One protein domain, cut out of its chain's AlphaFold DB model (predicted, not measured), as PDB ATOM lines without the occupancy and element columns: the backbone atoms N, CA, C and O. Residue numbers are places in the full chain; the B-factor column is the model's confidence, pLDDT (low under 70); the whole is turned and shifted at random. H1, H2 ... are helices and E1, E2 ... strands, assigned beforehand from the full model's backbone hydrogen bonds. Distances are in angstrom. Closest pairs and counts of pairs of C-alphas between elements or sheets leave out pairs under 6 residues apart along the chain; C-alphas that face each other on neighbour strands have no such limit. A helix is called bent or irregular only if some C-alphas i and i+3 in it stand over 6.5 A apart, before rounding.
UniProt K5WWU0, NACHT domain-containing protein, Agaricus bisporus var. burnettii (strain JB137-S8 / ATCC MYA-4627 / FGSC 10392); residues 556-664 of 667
ATOM      1  N   ASN A 556     130.610  83.961  40.365       86.94
ATOM      2  CA  ASN A 556     130.984  84.745  39.186       86.94
ATOM      3  C   ASN A 556     129.793  85.290  38.368       86.94
ATOM      4  O   ASN A 556     130.021  85.908  37.330       86.94
ATOM      5  N   VAL A 557     128.547  85.017  38.772       89.44
ATOM      6  CA  VAL A 557     127.338  85.674  38.230       89.44
ATOM      7  C   VAL A 557     126.453  86.277  39.322       89.44
ATOM      8  O   VAL A 557     125.543  87.035  39.002       89.44
ATOM      9  N   PHE A 558     126.735  85.979  40.599       87.62
ATOM     10  CA  PHE A 558     125.938  86.409  41.748       87.62
ATOM     11  C   PHE A 558     125.655  87.913  41.751       87.62
ATOM     12  O   PHE A 558     124.513  88.300  41.958       87.62
ATOM     13  N   GLU A 559     126.652  88.755  41.476       86.19
ATOM     14  CA  GLU A 559     126.496  90.215  41.422       86.19
ATOM     15  C   GLU A 559     125.482  90.655  40.348       86.19
ATOM     16  O   GLU A 559     124.554  91.409  40.639       86.19
ATOM     17  N   THR A 560     125.571  90.094  39.140       89.12
ATOM     18  CA  THR A 560     124.622  90.339  38.043       89.12
ATOM     19  C   THR A 560     123.212  89.857  38.393       89.12
ATOM     20  O   THR A 560     122.232  90.578  38.190       89.12
ATOM     21  N   THR A 561     123.091  88.656  38.966       90.94
ATOM     22  CA  THR A 561     121.813  88.106  39.439       90.94
ATOM     23  C   THR A 561     121.204  88.988  40.534       90.94
ATOM     24  O   THR A 561     120.003  89.258  40.537       90.94
ATOM     25  N   TRP A 562     122.043  89.496  41.434       88.38
ATOM     26  CA  TRP A 562     121.677  90.372  42.540       88.38
ATOM     27  C   TRP A 562     121.216  91.754  42.063       88.38
ATOM     28  O   TRP A 562     120.197  92.247  42.541       88.38
ATOM     29  N   MET A 563     121.871  92.343  41.056       86.38
ATOM     30  CA  MET A 563     121.413  93.572  40.388       86.38
ATOM     31  C   MET A 563     120.032  93.399  39.739       86.38
ATOM     32  O   MET A 563     119.171  94.272  39.879       86.38
ATOM     33  N   ILE A 564     119.789  92.264  39.071       89.81
ATOM     34  CA  ILE A 564     118.485  91.934  38.473       89.81
ATOM     35  C   ILE A 564     117.402  91.833  39.560       89.81
ATOM     36  O   ILE A 564     116.349  92.465  39.435       89.81
ATOM     37  N   LEU A 565     117.665  91.102  40.649       90.31
ATOM     38  CA  LEU A 565     116.746  90.985  41.788       90.31
ATOM     39  C   LEU A 565     116.483  92.341  42.461       90.31
ATOM     40  O   LEU A 565     115.329  92.681  42.726       90.31
ATOM     41  N   ALA A 566     117.527  93.141  42.688       87.06
ATOM     42  CA  ALA A 566     117.420  94.441  43.341       87.06
ATOM     43  C   ALA A 566     116.587  95.433  42.523       87.06
ATOM     44  O   ALA A 566     115.714  96.107  43.080       87.06
ATOM     45  N   TYR A 567     116.779  95.449  41.199       86.12
ATOM     46  CA  TYR A 567     115.905  96.174  40.284       86.12
ATOM     47  C   TYR A 567     114.460  95.666  40.363       86.12
ATOM     48  O   TYR A 567     113.544  96.478  40.483       86.12
ATOM     49  N   MET A 568     114.231  94.347  40.321       86.25
ATOM     50  CA  MET A 568     112.879  93.775  40.376       86.25
ATOM     51  C   MET A 568     112.148  94.101  41.685       86.25
ATOM     52  O   MET A 568     110.946  94.362  41.650       86.25
ATOM     53  N   CYS A 569     112.855  94.143  42.818       85.62
ATOM     54  CA  CYS A 569     112.285  94.525  44.109       85.62
ATOM     55  C   CYS A 569     111.955  96.019  44.206       85.62
ATOM     56  O   CYS A 569     110.854  96.369  44.637       85.62
ATOM     57  N   HIS A 570     112.849  96.899  43.742       79.50
ATOM     58  CA  HIS A 570     112.674  98.358  43.801       79.50
ATOM     59  C   HIS A 570     111.992  98.954  42.555       79.50
ATOM     60  O   HIS A 570     111.915 100.172  42.382       79.50
ATOM     61  N   ARG A 571     111.423  98.107  41.692       77.62
ATOM     62  CA  ARG A 571     110.937  98.442  40.344       77.62
ATOM     63  C   ARG A 571     109.874  99.545  40.263       77.62
ATOM     64  O   ARG A 571     109.761 100.192  39.223       77.62
ATOM     65  N   SER A 572     109.102  99.772  41.331       70.25
ATOM     66  CA  SER A 572     108.098 100.850  41.426       70.25
ATOM     67  C   SER A 572     108.620 102.150  42.067       70.25
ATOM     68  O   SER A 572     107.863 103.118  42.178       70.25
ATOM     69  N   LYS A 573     109.901 102.179  42.471       70.25
ATOM     70  CA  LYS A 573     110.693 103.392  42.748       70.25
ATOM     71  C   LYS A 573     111.556 103.767  41.533       70.25
ATOM     72  O   LYS A 573     111.629 104.935  41.179       70.25
ATOM     73  N   LEU A 574     112.172 102.768  40.891       68.81
ATOM     74  CA  LEU A 574     113.186 102.955  39.840       68.81
ATOM     75  C   LEU A 574     112.617 103.220  38.436       68.81
ATOM     76  O   LEU A 574     113.192 103.993  37.683       68.81
ATOM     77  N   ASP A 575     111.499 102.585  38.072       66.94
ATOM     78  CA  ASP A 575     110.908 102.674  36.726       66.94
ATOM     79  C   ASP A 575     109.455 103.182  36.781       66.94
ATOM     80  O   ASP A 575     108.499 102.541  36.323       66.94
ATOM     81  N   GLY A 576     109.294 104.362  37.390       61.16
ATOM     82  CA  GLY A 576     108.008 105.057  37.527       61.16
ATOM     83  C   GLY A 576     107.387 105.512  36.199       61.16
ATOM     84  O   GLY A 576     106.174 105.672  36.130       61.16
ATOM     85  N   HIS A 577     108.192 105.652  35.140       62.81
ATOM     86  CA  HIS A 577     107.737 105.994  33.784       62.81
ATOM     87  C   HIS A 577     107.572 104.777  32.853       62.81
ATOM     88  O   HIS A 577     107.220 104.944  31.689       62.81
ATOM     89  N   HIS A 578     107.796 103.558  33.357       65.44
ATOM     90  CA  HIS A 578     107.637 102.292  32.624       65.44
ATOM     91  C   HIS A 578     108.528 102.139  31.372       65.44
ATOM     92  O   HIS A 578     108.214 101.361  30.472       65.44
ATOM     93  N   LEU A 579     109.669 102.827  31.339       63.81
ATOM     94  CA  LEU A 579     110.685 102.734  30.287       63.81
ATOM     95  C   LEU A 579     111.331 101.338  30.250       63.81
ATOM     96  O   LEU A 579     111.699 100.835  29.192       63.81
ATOM     97  N   LEU A 580     111.422 100.673  31.406       73.19
ATOM     98  CA  LEU A 580     112.007  99.340  31.567       73.19
ATOM     99  C   LEU A 580     110.916  98.253  31.646       73.19
ATOM    100  O   LEU A 580     110.925  97.369  32.508       73.19
ATOM    101  N   ALA A 581     109.939  98.318  30.736       74.75
ATOM    102  CA  ALA A 581     108.784  97.416  30.673       74.75
ATOM    103  C   ALA A 581     109.070  96.000  30.122       74.75
ATOM    104  O   ALA A 581     108.168  95.164  30.129       74.75
ATOM    105  N   SER A 582     110.288  95.696  29.663       87.44
ATOM    106  CA  SER A 582     110.650  94.388  29.093       87.44
ATOM    107  C   SER A 582     112.005  93.875  29.593       87.44
ATOM    108  O   SER A 582     112.833  94.642  30.089       87.44
ATOM    109  N   ALA A 583     112.246  92.567  29.472       89.50
ATOM    110  CA  ALA A 583     113.507  91.947  29.873       89.50
ATOM    111  C   ALA A 583     114.688  92.457  29.028       89.50
ATOM    112  O   ALA A 583     115.769  92.678  29.565       89.50
ATOM    113  N   GLN A 584     114.468  92.739  27.739       90.19
ATOM    114  CA  GLN A 584     115.482  93.353  26.880       90.19
ATOM    115  C   GLN A 584     115.801  94.792  27.305       90.19
ATOM    116  O   GLN A 584     116.964  95.180  27.288       90.19
ATOM    117  N   ALA A 585     114.800  95.576  27.724       88.06
ATOM    118  CA  ALA A 585     115.039  96.925  28.239       88.06
ATOM    119  C   ALA A 585     115.894  96.891  29.518       88.06
ATOM    120  O   ALA A 585     116.836  97.671  29.642       88.06
ATOM    121  N   LEU A 586     115.634  95.939  30.424       88.31
ATOM    122  CA  LEU A 586     116.465  95.726  31.613       88.31
ATOM    123  C   LEU A 586     117.892  95.267  31.261       88.31
ATOM    124  O   LEU A 586     118.846  95.814  31.802       88.31
ATOM    125  N   CYS A 587     118.042  94.306  30.344       90.06
ATOM    126  CA  CYS A 587     119.340  93.836  29.845       90.06
ATOM    127  C   CYS A 587     120.197  95.011  29.340       90.06
ATOM    128  O   CYS A 587     121.329  95.193  29.785       90.06
ATOM    129  N   ASN A 588     119.611  95.863  28.489       88.50
ATOM    130  CA  ASN A 588     120.264  97.055  27.949       88.50
ATOM    131  C   ASN A 588     120.617  98.076  29.049       88.50
ATOM    132  O   ASN A 588     121.705  98.642  29.034       88.50
ATOM    133  N   PHE A 589     119.708  98.310  30.003       85.75
ATOM    134  CA  PHE A 589     119.900  99.263  31.103       85.75
ATOM    135  C   PHE A 589     121.027  98.849  32.057       85.75
ATOM    136  O   PHE A 589     121.834  99.686  32.449       85.75
ATOM    137  N   LEU A 590     121.135  97.554  32.370       85.19
ATOM    138  CA  LEU A 590     122.242  96.994  33.155       85.19
ATOM    139  C   LEU A 590     123.546  96.844  32.341       85.19
ATOM    140  O   LEU A 590     124.525  96.330  32.869       85.19
ATOM    141  N   ARG A 591     123.562  97.279  31.069       87.44
ATOM    142  CA  ARG A 591     124.690  97.177  30.118       87.44
ATOM    143  C   ARG A 591     125.178  95.741  29.873       87.44
ATOM    144  O   ARG A 591     126.321  95.530  29.478       87.44
ATOM    145  N   LEU A 592     124.296  94.763  30.069       88.88
ATOM    146  CA  LEU A 592     124.578  93.342  29.888       88.88
ATOM    147  C   LEU A 592     124.332  92.927  28.438       88.88
ATOM    148  O   LEU A 592     123.364  93.366  27.809       88.88
ATOM    149  N   ASP A 593     125.161  92.019  27.926       91.38
ATOM    150  CA  ASP A 593     124.802  91.261  26.736       91.38
ATOM    151  C   ASP A 593     123.775  90.161  27.075       91.38
ATOM    152  O   ASP A 593     123.537  89.807  28.235       91.38
ATOM    153  N   GLN A 594     123.138  89.617  26.037       90.44
ATOM    154  CA  GLN A 594     122.049  88.662  26.209       90.44
ATOM    155  C   GLN A 594     122.505  87.337  26.849       90.44
ATOM    156  O   GLN A 594     121.745  86.758  27.621       90.44
ATOM    157  N   HIS A 595     123.722  86.853  26.579       90.12
ATOM    158  CA  HIS A 595     124.231  85.626  27.194       90.12
ATOM    159  C   HIS A 595     124.393  85.805  28.704       90.12
ATOM    160  O   HIS A 595     123.833  85.011  29.462       90.12
ATOM    161  N   ASP A 596     125.091  86.854  29.148       90.50
ATOM    162  CA  ASP A 596     125.332  87.074  30.577       90.50
ATOM    163  C   ASP A 596     124.053  87.443  31.351       90.50
ATOM    164  O   ASP A 596     123.886  86.984  32.483       90.50
ATOM    165  N   PHE A 597     123.083  88.135  30.736       91.44
ATOM    166  CA  PHE A 597     121.762  88.363  31.341       91.44
ATOM    167  C   PHE A 597     120.989  87.056  31.604       91.44
ATOM    168  O   PHE A 597     120.541  86.823  32.728       91.44
ATOM    169  N   TYR A 598     120.853  86.169  30.607       91.00
ATOM    170  CA  TYR A 598     120.141  84.893  30.799       91.00
ATOM    171  C   TYR A 598     120.898  83.944  31.735       91.00
ATOM    172  O   TYR A 598     120.295  83.309  32.596       91.00
ATOM    173  N   LYS A 599     122.227  83.896  31.626       89.75
ATOM    174  CA  LYS A 599     123.121  83.130  32.505       89.75
ATOM    175  C   LYS A 599     123.026  83.578  33.969       89.75
ATOM    176  O   LYS A 599     123.051  82.719  34.845       89.75
ATOM    177  N   ALA A 600     122.863  84.875  34.236       90.06
ATOM    178  CA  ALA A 600     122.590  85.398  35.574       90.06
ATOM    179  C   ALA A 600     121.164  85.070  36.060       90.06
ATOM    180  O   ALA A 600     120.960  84.848  37.253       90.06
ATOM    181  N   ALA A 601     120.180  84.993  35.159       88.19
ATOM    182  CA  ALA A 601     118.805  84.621  35.498       88.19
ATOM    183  C   ALA A 601     118.613  83.116  35.803       88.19
ATOM    184  O   ALA A 601     117.625  82.763  36.447       88.19
ATOM    185  N   ARG A 602     119.547  82.238  35.394       81.25
ATOM    186  CA  ARG A 602     119.450  80.767  35.539       81.25
ATOM    187  C   ARG A 602     119.056  80.287  36.932       81.25
ATOM    188  O   ARG A 602     118.083  79.561  37.064       81.25
ATOM    189  N   GLY A 603     119.751  80.736  37.979       77.50
ATOM    190  CA  GLY A 603     119.498  80.291  39.360       77.50
ATOM    191  C   GLY A 603     118.148  80.723  39.956       77.50
ATOM    192  O   GLY A 603     117.949  80.593  41.162       77.50
ATOM    193  N   LEU A 604     117.246  81.296  39.149       84.94
ATOM    194  CA  LEU A 604     115.981  81.886  39.576       84.94
ATOM    195  C   LEU A 604     114.750  81.311  38.852       84.94
ATOM    196  O   LEU A 604     113.643  81.705  39.220       84.94
ATOM    197  N   TYR A 605     114.889  80.382  37.893       84.12
ATOM    198  CA  TYR A 605     113.751  79.814  37.142       84.12
ATOM    199  C   TYR A 605     112.657  79.209  38.038       84.12
ATOM    200  O   TYR A 605     111.477  79.310  37.717       84.12
ATOM    201  N   SER A 606     112.995  78.680  39.217       84.12
ATOM    202  CA  SER A 606     111.996  78.153  40.161       84.12
ATOM    203  C   SER A 606     111.126  79.233  40.836       84.12
ATOM    204  O   SER A 606     110.039  78.936  41.334       84.12
ATOM    205  N   ALA A 607     111.583  80.493  40.872       87.75
ATOM    206  CA  ALA A 607     110.954  81.599  41.610       87.75
ATOM    207  C   ALA A 607     110.573  82.818  40.737       87.75
ATOM    208  O   ALA A 607     109.738  83.637  41.142       87.75
ATOM    209  N   ILE A 608     111.127  82.920  39.525       89.62
ATOM    210  CA  ILE A 608     110.901  83.999  38.560       89.62
ATOM    211  C   ILE A 608     110.599  83.417  37.177       89.62
ATOM    212  O   ILE A 608     111.363  82.629  36.633       89.62
ATOM    213  N   SER A 609     109.512  83.893  36.572       87.69
ATOM    214  CA  SER A 609     109.224  83.701  35.157       87.69
ATOM    215  C   SER A 609     110.174  84.566  34.328       87.69
ATOM    216  O   SER A 609     110.081  85.802  34.323       87.69
ATOM    217  N   VAL A 610     111.113  83.904  33.652       88.56
ATOM    218  CA  VAL A 610     112.095  84.511  32.749       88.56
ATOM    219  C   VAL A 610     111.614  84.306  31.303       88.56
ATOM    220  O   VAL A 610     111.528  83.168  30.843       88.56
ATOM    221  N   PRO A 611     111.273  85.365  30.543       88.19
ATOM    222  CA  PRO A 611     110.813  85.196  29.171       88.19
ATOM    223  C   PRO A 611     111.990  84.839  28.263       88.19
ATOM    224  O   PRO A 611     112.967  85.580  28.227       88.19
ATOM    225  N   GLY A 612     111.898  83.751  27.494       87.12
ATOM    226  CA  GLY A 612     112.968  83.338  26.573       87.12
ATOM    227  C   GLY A 612     113.304  84.387  25.488       87.12
ATOM    228  O   GLY A 612     112.450  85.226  25.172       87.12
ATOM    229  N   PRO A 613     114.505  84.336  24.869       86.88
ATOM    230  CA  PRO A 613     115.074  85.422  24.055       86.88
ATOM    231  C   PRO A 613     114.144  86.044  23.002       86.88
ATOM    232  O   PRO A 613     114.046  87.265  22.904       86.88
ATOM    233  N   GLY A 614     113.382  85.230  22.260       85.88
ATOM    234  CA  GLY A 614     112.443  85.718  21.234       85.88
ATOM    235  C   GLY A 614     111.270  86.560  21.765       85.88
ATOM    236  O   GLY A 614     110.633  87.281  20.996       85.88
ATOM    237  N   ASN A 615     110.993  86.504  23.072       87.50
ATOM    238  CA  ASN A 615     109.954  87.281  23.753       87.50
ATOM    239  C   ASN A 615     110.520  88.397  24.652       87.50
ATOM    240  O   ASN A 615     109.739  89.204  25.162       87.50
ATOM    241  N   ALA A 616     111.846  88.496  24.814       88.44
ATOM    242  CA  ALA A 616     112.511  89.424  25.737       88.44
ATOM    243  C   ALA A 616     112.142  90.902  25.522       88.44
ATOM    244  O   ALA A 616     112.098  91.678  26.473       88.44
ATOM    245  N   ALA A 617     111.854  91.296  24.278       87.25
ATOM    246  CA  ALA A 617     111.471  92.663  23.923       87.25
ATOM    247  C   ALA A 617     110.016  93.028  24.284       87.25
ATOM    248  O   ALA A 617     109.684  94.209  24.327       87.25
ATOM    249  N   LYS A 618     109.147  92.036  24.532       85.38
ATOM    250  CA  LYS A 618     107.709  92.221  24.825       85.38
ATOM    251  C   LYS A 618     107.349  91.889  26.267       85.38
ATOM    252  O   LYS A 618     106.461  92.512  26.838       85.38
ATOM    253  N   ASN A 619     108.024  90.893  26.833       85.62
ATOM    254  CA  ASN A 619     107.739  90.362  28.154       85.62
ATOM    255  C   ASN A 619     108.819  90.816  29.142       85.62
ATOM    256  O   ASN A 619     109.990  90.956  28.793       85.62
ATOM    257  N   GLN A 620     108.420  91.006  30.394       86.69
ATOM    258  CA  GLN A 620     109.289  91.331  31.525       86.69
ATOM    259  C   GLN A 620     109.601  90.089  32.365       86.69
ATOM    260  O   GLN A 620     108.836  89.125  32.333       86.69
ATOM    261  N   LEU A 621     110.660  90.154  33.175       87.88
ATOM    262  CA  LEU A 621     110.819  89.254  34.323       87.88
ATOM    263  C   LEU A 621     109.649  89.454  35.302       87.88
ATOM    264  O   LEU A 621     109.239  90.594  35.550       87.88
ATOM    265  N   GLN A 622     109.122  88.369  35.873       86.44
ATOM    266  CA  GLN A 622     108.053  88.415  36.880       86.44
ATOM    267  C   GLN A 622     108.309  87.396  37.991       86.44
ATOM    268  O   GLN A 622     108.548  86.230  37.703       86.44
ATOM    269  N   PHE A 623     108.195  87.794  39.259       87.88
ATOM    270  CA  PHE A 623     108.113  86.828  40.359       87.88
ATOM    271  C   PHE A 623     106.852  85.963  40.203       87.88
ATOM    272  O   PHE A 623     105.777  86.515  39.964       87.88
ATOM    273  N   TYR A 624     106.952  84.639  40.385       83.06
ATOM    274  CA  TYR A 624     105.768  83.759  40.353       83.06
ATOM    275  C   TYR A 624     104.791  84.035  41.505       83.06
ATOM    276  O   TYR A 624     103.596  83.787  41.373       83.06
ATOM    277  N   HIS A 625     105.283  84.548  42.636       81.31
ATOM    278  CA  HIS A 625     104.458  84.981  43.761       81.31
ATOM    279  C   HIS A 625     105.181  86.055  44.590       81.31
ATOM    280  O   HIS A 625     106.406  86.030  44.731       81.31
ATOM    281  N   ALA A 626     104.419  86.973  45.189       82.38
ATOM    282  CA  ALA A 626     104.949  88.109  45.946       82.38
ATOM    283  C   ALA A 626     105.764  87.727  47.203       82.38
ATOM    284  O   ALA A 626     106.539  88.529  47.699       82.38
ATOM    285  N   SER A 627     105.678  86.487  47.689       85.88
ATOM    286  CA  SER A 627     106.425  86.002  48.867       85.88
ATOM    287  C   SER A 627     107.939  85.934  48.682       85.88
ATOM    288  O   SER A 627     108.644  85.982  49.690       85.88
ATOM    289  N   PHE A 628     108.434  85.789  47.445       90.12
ATOM    290  CA  PHE A 628     109.873  85.837  47.160       90.12
ATOM    291  C   PHE A 628     110.369  87.289  47.141       90.12
ATOM    292  O   PHE A 628     111.407  87.590  47.717       90.12
ATOM    293  N   HIS A 629     109.563  88.210  46.601       88.00
ATOM    294  CA  HIS A 629     109.762  89.658  46.753       88.00
ATOM    295  C   HIS A 629     109.755  90.074  48.235       88.00
ATOM    296  O   HIS A 629     110.691  90.724  48.688       88.00
ATOM    297  N   ASP A 630     108.776  89.603  49.013       87.38
ATOM    298  CA  ASP A 630     108.706  89.828  50.461       87.38
ATOM    299  C   ASP A 630     109.879  89.180  51.221       87.38
ATOM    300  O   ASP A 630     110.264  89.671  52.273       87.38
ATOM    301  N   PHE A 631     110.408  88.044  50.748       90.88
ATOM    302  CA  PHE A 631     111.561  87.365  51.357       90.88
ATOM    303  C   PHE A 631     112.821  88.211  51.173       90.88
ATOM    304  O   PHE A 631     113.504  88.522  52.145       90.88
ATOM    305  N   LEU A 632     113.073  88.646  49.935       91.19
ATOM    306  CA  LEU A 632     114.208  89.492  49.570       91.19
ATOM    307  C   LEU A 632     114.192  90.859  50.273       91.19
ATOM    308  O   LEU A 632     115.248  91.456  50.425       91.19
ATOM    309  N   LEU A 633     113.034  91.362  50.709       88.00
ATOM    310  CA  LEU A 633     112.924  92.636  51.436       88.00
ATOM    311  C   LEU A 633     112.898  92.500  52.972       88.00
ATOM    312  O   LEU A 633     112.949  93.516  53.663       88.00
ATOM    313  N   ASP A 634     112.830  91.283  53.520       85.69
ATOM    314  CA  ASP A 634     112.752  91.032  54.967       85.69
ATOM    315  C   ASP A 634     114.054  90.405  55.489       85.69
ATOM    316  O   ASP A 634     114.334  89.223  55.255       85.69
ATOM    317  N   SER A 635     114.840  91.185  56.237       86.75
ATOM    318  CA  SER A 635     116.115  90.748  56.824       86.75
ATOM    319  C   SER A 635     115.970  89.591  57.814       86.75
ATOM    320  O   SER A 635     116.898  88.791  57.939       86.75
ATOM    321  N   HIS A 636     114.816  89.427  58.467       85.88
ATOM    322  CA  HIS A 636     114.573  88.294  59.361       85.88
ATOM    323  C   HIS A 636     114.301  86.985  58.606       85.88
ATOM    324  O   HIS A 636     114.422  85.913  59.202       85.88
ATOM    325  N   ARG A 637     113.951  87.053  57.313       87.69
ATOM    326  CA  ARG A 637     113.680  85.881  56.462       87.69
ATOM    327  C   ARG A 637     114.847  85.538  55.543       87.69
ATOM    328  O   ARG A 637     115.209  84.370  55.450       87.69
ATOM    329  N   SER A 638     115.444  86.533  54.890       88.19
ATOM    330  CA  SER A 638     116.525  86.336  53.913       88.19
ATOM    331  C   SER A 638     117.938  86.528  54.475       88.19
ATOM    332  O   SER A 638     118.896  86.019  53.884       88.19
ATOM    333  N   GLY A 639     118.100  87.210  55.616       86.69
ATOM    334  CA  GLY A 639     119.392  87.421  56.280       86.69
ATOM    335  C   GLY A 639     120.448  88.001  55.336       86.69
ATOM    336  O   GLY A 639     120.284  89.088  54.791       86.69
ATOM    337  N   ASN A 640     121.503  87.229  55.058       83.62
ATOM    338  CA  ASN A 640     122.582  87.590  54.123       83.62
ATOM    339  C   ASN A 640     122.133  87.789  52.653       83.62
ATOM    340  O   ASN A 640     122.985  88.075  51.800       83.62
ATOM    341  N   PHE A 641     120.845  87.596  52.354       87.25
ATOM    342  CA  PHE A 641     120.185  87.837  51.070       87.25
ATOM    343  C   PHE A 641     119.062  88.892  51.149       87.25
ATOM    344  O   PHE A 641     118.170  88.891  50.299       87.25
ATOM    345  N   VAL A 642     119.112  89.810  52.120       87.94
ATOM    346  CA  VAL A 642     118.241  90.995  52.131       87.94
ATOM    347  C   VAL A 642     118.704  92.049  51.119       87.94
ATOM    348  O   VAL A 642     119.886  92.382  51.035       87.94
ATOM    349  N   ILE A 643     117.759  92.594  50.358       84.44
ATOM    350  CA  ILE A 643     117.939  93.701  49.418       84.44
ATOM    351  C   ILE A 643     117.461  94.983  50.104       84.44
ATOM    352  O   ILE A 643     116.283  95.336  50.055       84.44
ATOM    353  N   ILE A 644     118.391  95.687  50.742       76.81
ATOM    354  CA  ILE A 644     118.142  97.001  51.350       76.81
ATOM    355  C   ILE A 644     118.039  98.069  50.242       76.81
ATOM    356  O   ILE A 644     118.571  97.890  49.143       76.81
ATOM    357  N   ASP A 645     117.334  99.169  50.526       61.28
ATOM    358  CA  ASP A 645     117.047 100.267  49.592       61.28
ATOM    359  C   ASP A 645     118.295 100.732  48.812       61.28
ATOM    360  O   ASP A 645     119.275 101.230  49.371       61.28
ATOM    361  N   THR A 646     118.257 100.559  47.490       53.62
ATOM    362  CA  THR A 646     119.379 100.845  46.587       53.62
ATOM    363  C   THR A 646     119.473 102.324  46.228       53.62
ATOM    364  O   THR A 646     118.526 102.886  45.674       53.62
ATOM    365  N   PHE A 647     120.647 102.929  46.422       45.44
ATOM    366  CA  PHE A 647     120.945 104.262  45.897       45.44
ATOM    367  C   PHE A 647     121.229 104.198  44.391       45.44
ATOM    368  O   PHE A 647     122.276 103.721  43.955       45.44
ATOM    369  N   PHE A 648     120.297 104.727  43.600       44.91
ATOM    370  CA  PHE A 648     120.491 105.023  42.183       44.91
ATOM    371  C   PHE A 648     120.725 106.526  42.020       44.91
ATOM    372  O   PHE A 648     119.824 107.328  42.271       44.91
ATOM    373  N   CYS A 649     121.918 106.907  41.569       34.16
ATOM    374  CA  CYS A 649     122.243 108.283  41.202       34.16
ATOM    375  C   CYS A 649     122.609 108.335  39.718       34.16
ATOM    376  O   CYS A 649     123.392 107.517  39.244       34.16
ATOM    377  N   GLU A 650     122.037 109.302  38.996       33.28
ATOM    378  CA  GLU A 650     122.461 109.703  37.641       33.28
ATOM    379  C   GLU A 650     122.592 108.547  36.624       33.28
ATOM    380  O   GLU A 650     123.467 108.536  35.765       33.28
ATOM    381  N   GLY A 651     121.692 107.561  36.711       38.22
ATOM    382  CA  GLY A 651     121.634 106.431  35.777       38.22
ATOM    383  C   GLY A 651     122.639 105.307  36.044       38.22
ATOM    384  O   GLY A 651     122.667 104.354  35.270       38.22
ATOM    385  N   GLN A 652     123.415 105.371  37.131       36.97
ATOM    386  CA  GLN A 652     124.283 104.277  37.569       36.97
ATOM    387  C   GLN A 652     123.678 103.531  38.766       36.97
ATOM    388  O   GLN A 652     123.236 104.144  39.744       36.97
ATOM    389  N   VAL A 653     123.751 102.199  38.731       45.97
ATOM    390  CA  VAL A 653     123.842 101.409  39.967       45.97
ATOM    391  C   VAL A 653     125.222 101.715  40.549       45.97
ATOM    392  O   VAL A 653     126.207 101.548  39.838       45.97
ATOM    393  N   ARG A 654     125.302 102.195  41.798       37.06
ATOM    394  CA  ARG A 654     126.590 102.388  42.507       37.06
ATOM    395  C   ARG A 654     126.809 101.441  43.686       37.06
ATOM    396  O   ARG A 654     127.861 101.470  44.313       37.06
ATOM    397  N   GLY A 655     125.818 100.606  43.980       39.81
ATOM    398  CA  GLY A 655     125.945  99.492  44.906       39.81
ATOM    399  C   GLY A 655     124.611  99.034  45.481       39.81
ATOM    400  O   GLY A 655     123.621  99.771  45.497       39.81
ATOM    401  N   VAL A 656     124.596  97.797  45.974       41.16
ATOM    402  CA  VAL A 656     123.491  97.241  46.762       41.16
ATOM    403  C   VAL A 656     124.015  96.966  48.165       41.16
ATOM    404  O   VAL A 656     125.028  96.285  48.327       41.16
ATOM    405  N   PHE A 657     123.339  97.493  49.185       42.19
ATOM    406  CA  PHE A 657     123.766  97.325  50.571       42.19
ATOM    407  C   PHE A 657     123.554  95.884  51.041       42.19
ATOM    408  O   PHE A 657     122.427  95.459  51.292       42.19
ATOM    409  N   ARG A 658     124.664  95.161  51.210       42.19
ATOM    410  CA  ARG A 658     124.754  93.955  52.036       42.19
ATOM    411  C   ARG A 658     125.348  94.357  53.385       42.19
ATOM    412  O   ARG A 658     126.236  95.209  53.425       42.19
ATOM    413  N   GLU A 659     124.874  93.776  54.486       36.56
ATOM    414  CA  GLU A 659     125.327  94.174  55.825       36.56
ATOM    415  C   GLU A 659     126.864  94.145  55.950       36.56
ATOM    416  O   GLU A 659     127.519  93.136  55.682       36.56
ATOM    417  N   GLY A 660     127.441  95.291  56.323       38.00
ATOM    418  CA  GLY A 660     128.874  95.461  56.571       38.00
ATOM    419  C   GLY A 660     129.796  95.569  55.348       38.00
ATOM    420  O   GLY A 660     130.954  95.924  55.544       38.00
ATOM    421  N   ASN A 661     129.339  95.316  54.112       32.56
ATOM    422  CA  ASN A 661     130.194  95.379  52.917       32.56
ATOM    423  C   ASN A 661     129.554  96.170  51.770       32.56
ATOM    424  O   ASN A 661     128.497  95.805  51.253       32.56
ATOM    425  N   ILE A 662     130.250  97.221  51.326       35.81
ATOM    426  CA  ILE A 662     129.902  97.973  50.118       35.81
ATOM    427  C   ILE A 662     130.307  97.129  48.904       35.81
ATOM    428  O   ILE A 662     131.494  96.925  48.657       35.81
ATOM    429  N   VAL A 663     129.326  96.655  48.137       39.75
ATOM    430  CA  VAL A 663     129.562  96.148  46.779       39.75
ATOM    431  C   VAL A 663     129.494  97.354  45.847       39.75
ATOM    432  O   VAL A 663     128.416  97.733  45.395       39.75
ATOM    433  N   GLU A 664     130.632  98.024  45.656       31.34
ATOM    434  CA  GLU A 664     130.735  99.275  44.890       31.34
ATOM    435  C   GLU A 664     130.855  98.994  43.381       31.34
ATOM    436  O   GLU A 664     131.855  99.309  42.734       31.34
TER     437      GLU A 664
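Overview. This is residues 556 to 664 of the 667 residues of the protein "NACHT domain-containing protein" of Agaricus bisporus var. burnettii (strain JB137-S8 / ATCC MYA-4627 / FGSC 10392) (UniProt K5WWU0). Helix H1 is the core, and the rest of the printed part winds round it in an incomplete ring: H2 and H3, the loop of residues 605 to 625, H4 and H5, then the small strand pair E1 and E2. The ring is loosely made, and H3 is the one helix in it that touches H1. You will find 109 residues with five named helices followed by two named strands, a mostly helix domain whose sheet has the order E1 - E2. The whole is compact, with a radius of gyration of the C-alphas of 13.3 A, and rounded, spanning 39 by 32 by 30 A.

Along the chain. Look first at the sheet, with E1 at residues 656 to 658 and E2 at residues 661 to 663, which ends at C-alpha 663 at (129.562, 96.148, 46.779). Then find C-alpha 556 at (130.984, 84.745, 39.186); from there H1, residues 556 to 574, runs 25.5 A to C-alpha 574 at (113.186, 102.955, 39.840), with a kink of 47 degrees near residue 568. H2 is residues 583 to 589, and H3, residues 594 to 604, is 16.2 A long. H4 is residues 626 to 632 and H5 residues 635 to 641. H1, H3 and H5 are irregular: C-alphas 569 and 572 are 8.0 A apart, 600 and 603 are 7.1 A, and 637 and 640 are 9.4 A.

Arrangement. Start at E1 and E2, which meet only at a point, where C-alphas 658 and 661 face each other at 5.7 A. The closest C-alphas of E1 and H1, Val 656 and Ala 566, are 7.5 A apart. H5 and H4 touch only at the corner by their link, closest at the C-alphas of Ser 638 and Phe 631, 5.7 A. H4 is close to H1 but not clearly touching, with C-alphas 629 and 569 closest at 6.1 A. H1 touches H3 with residues 557 to 564 alone, about perpendicular at 84 degrees, closest at the C-alphas of Thr 561 and Ala 600, 4.8 A. H2 and H1 are near each other. Every O i to N i+4 pair is within hydrogen-bond range in H2 and H4, against 12 of 15 in H1, 5 of 7 in H3 and 1 of 3 in H5, where 1 of 4 O i to N i+3 pairs is.

Size, cuts and confidence. The two C-alphas farthest apart are those of Gly 614 and Gly 660, 40.2 A. The printed part has no cut. The links H3 to H4 and H5 to E1 are long, with 21 and 14 residues. Look for pLDDT under 70 at residues 574 to 579 and 645 to 664; the mean of the printed part is 76.7.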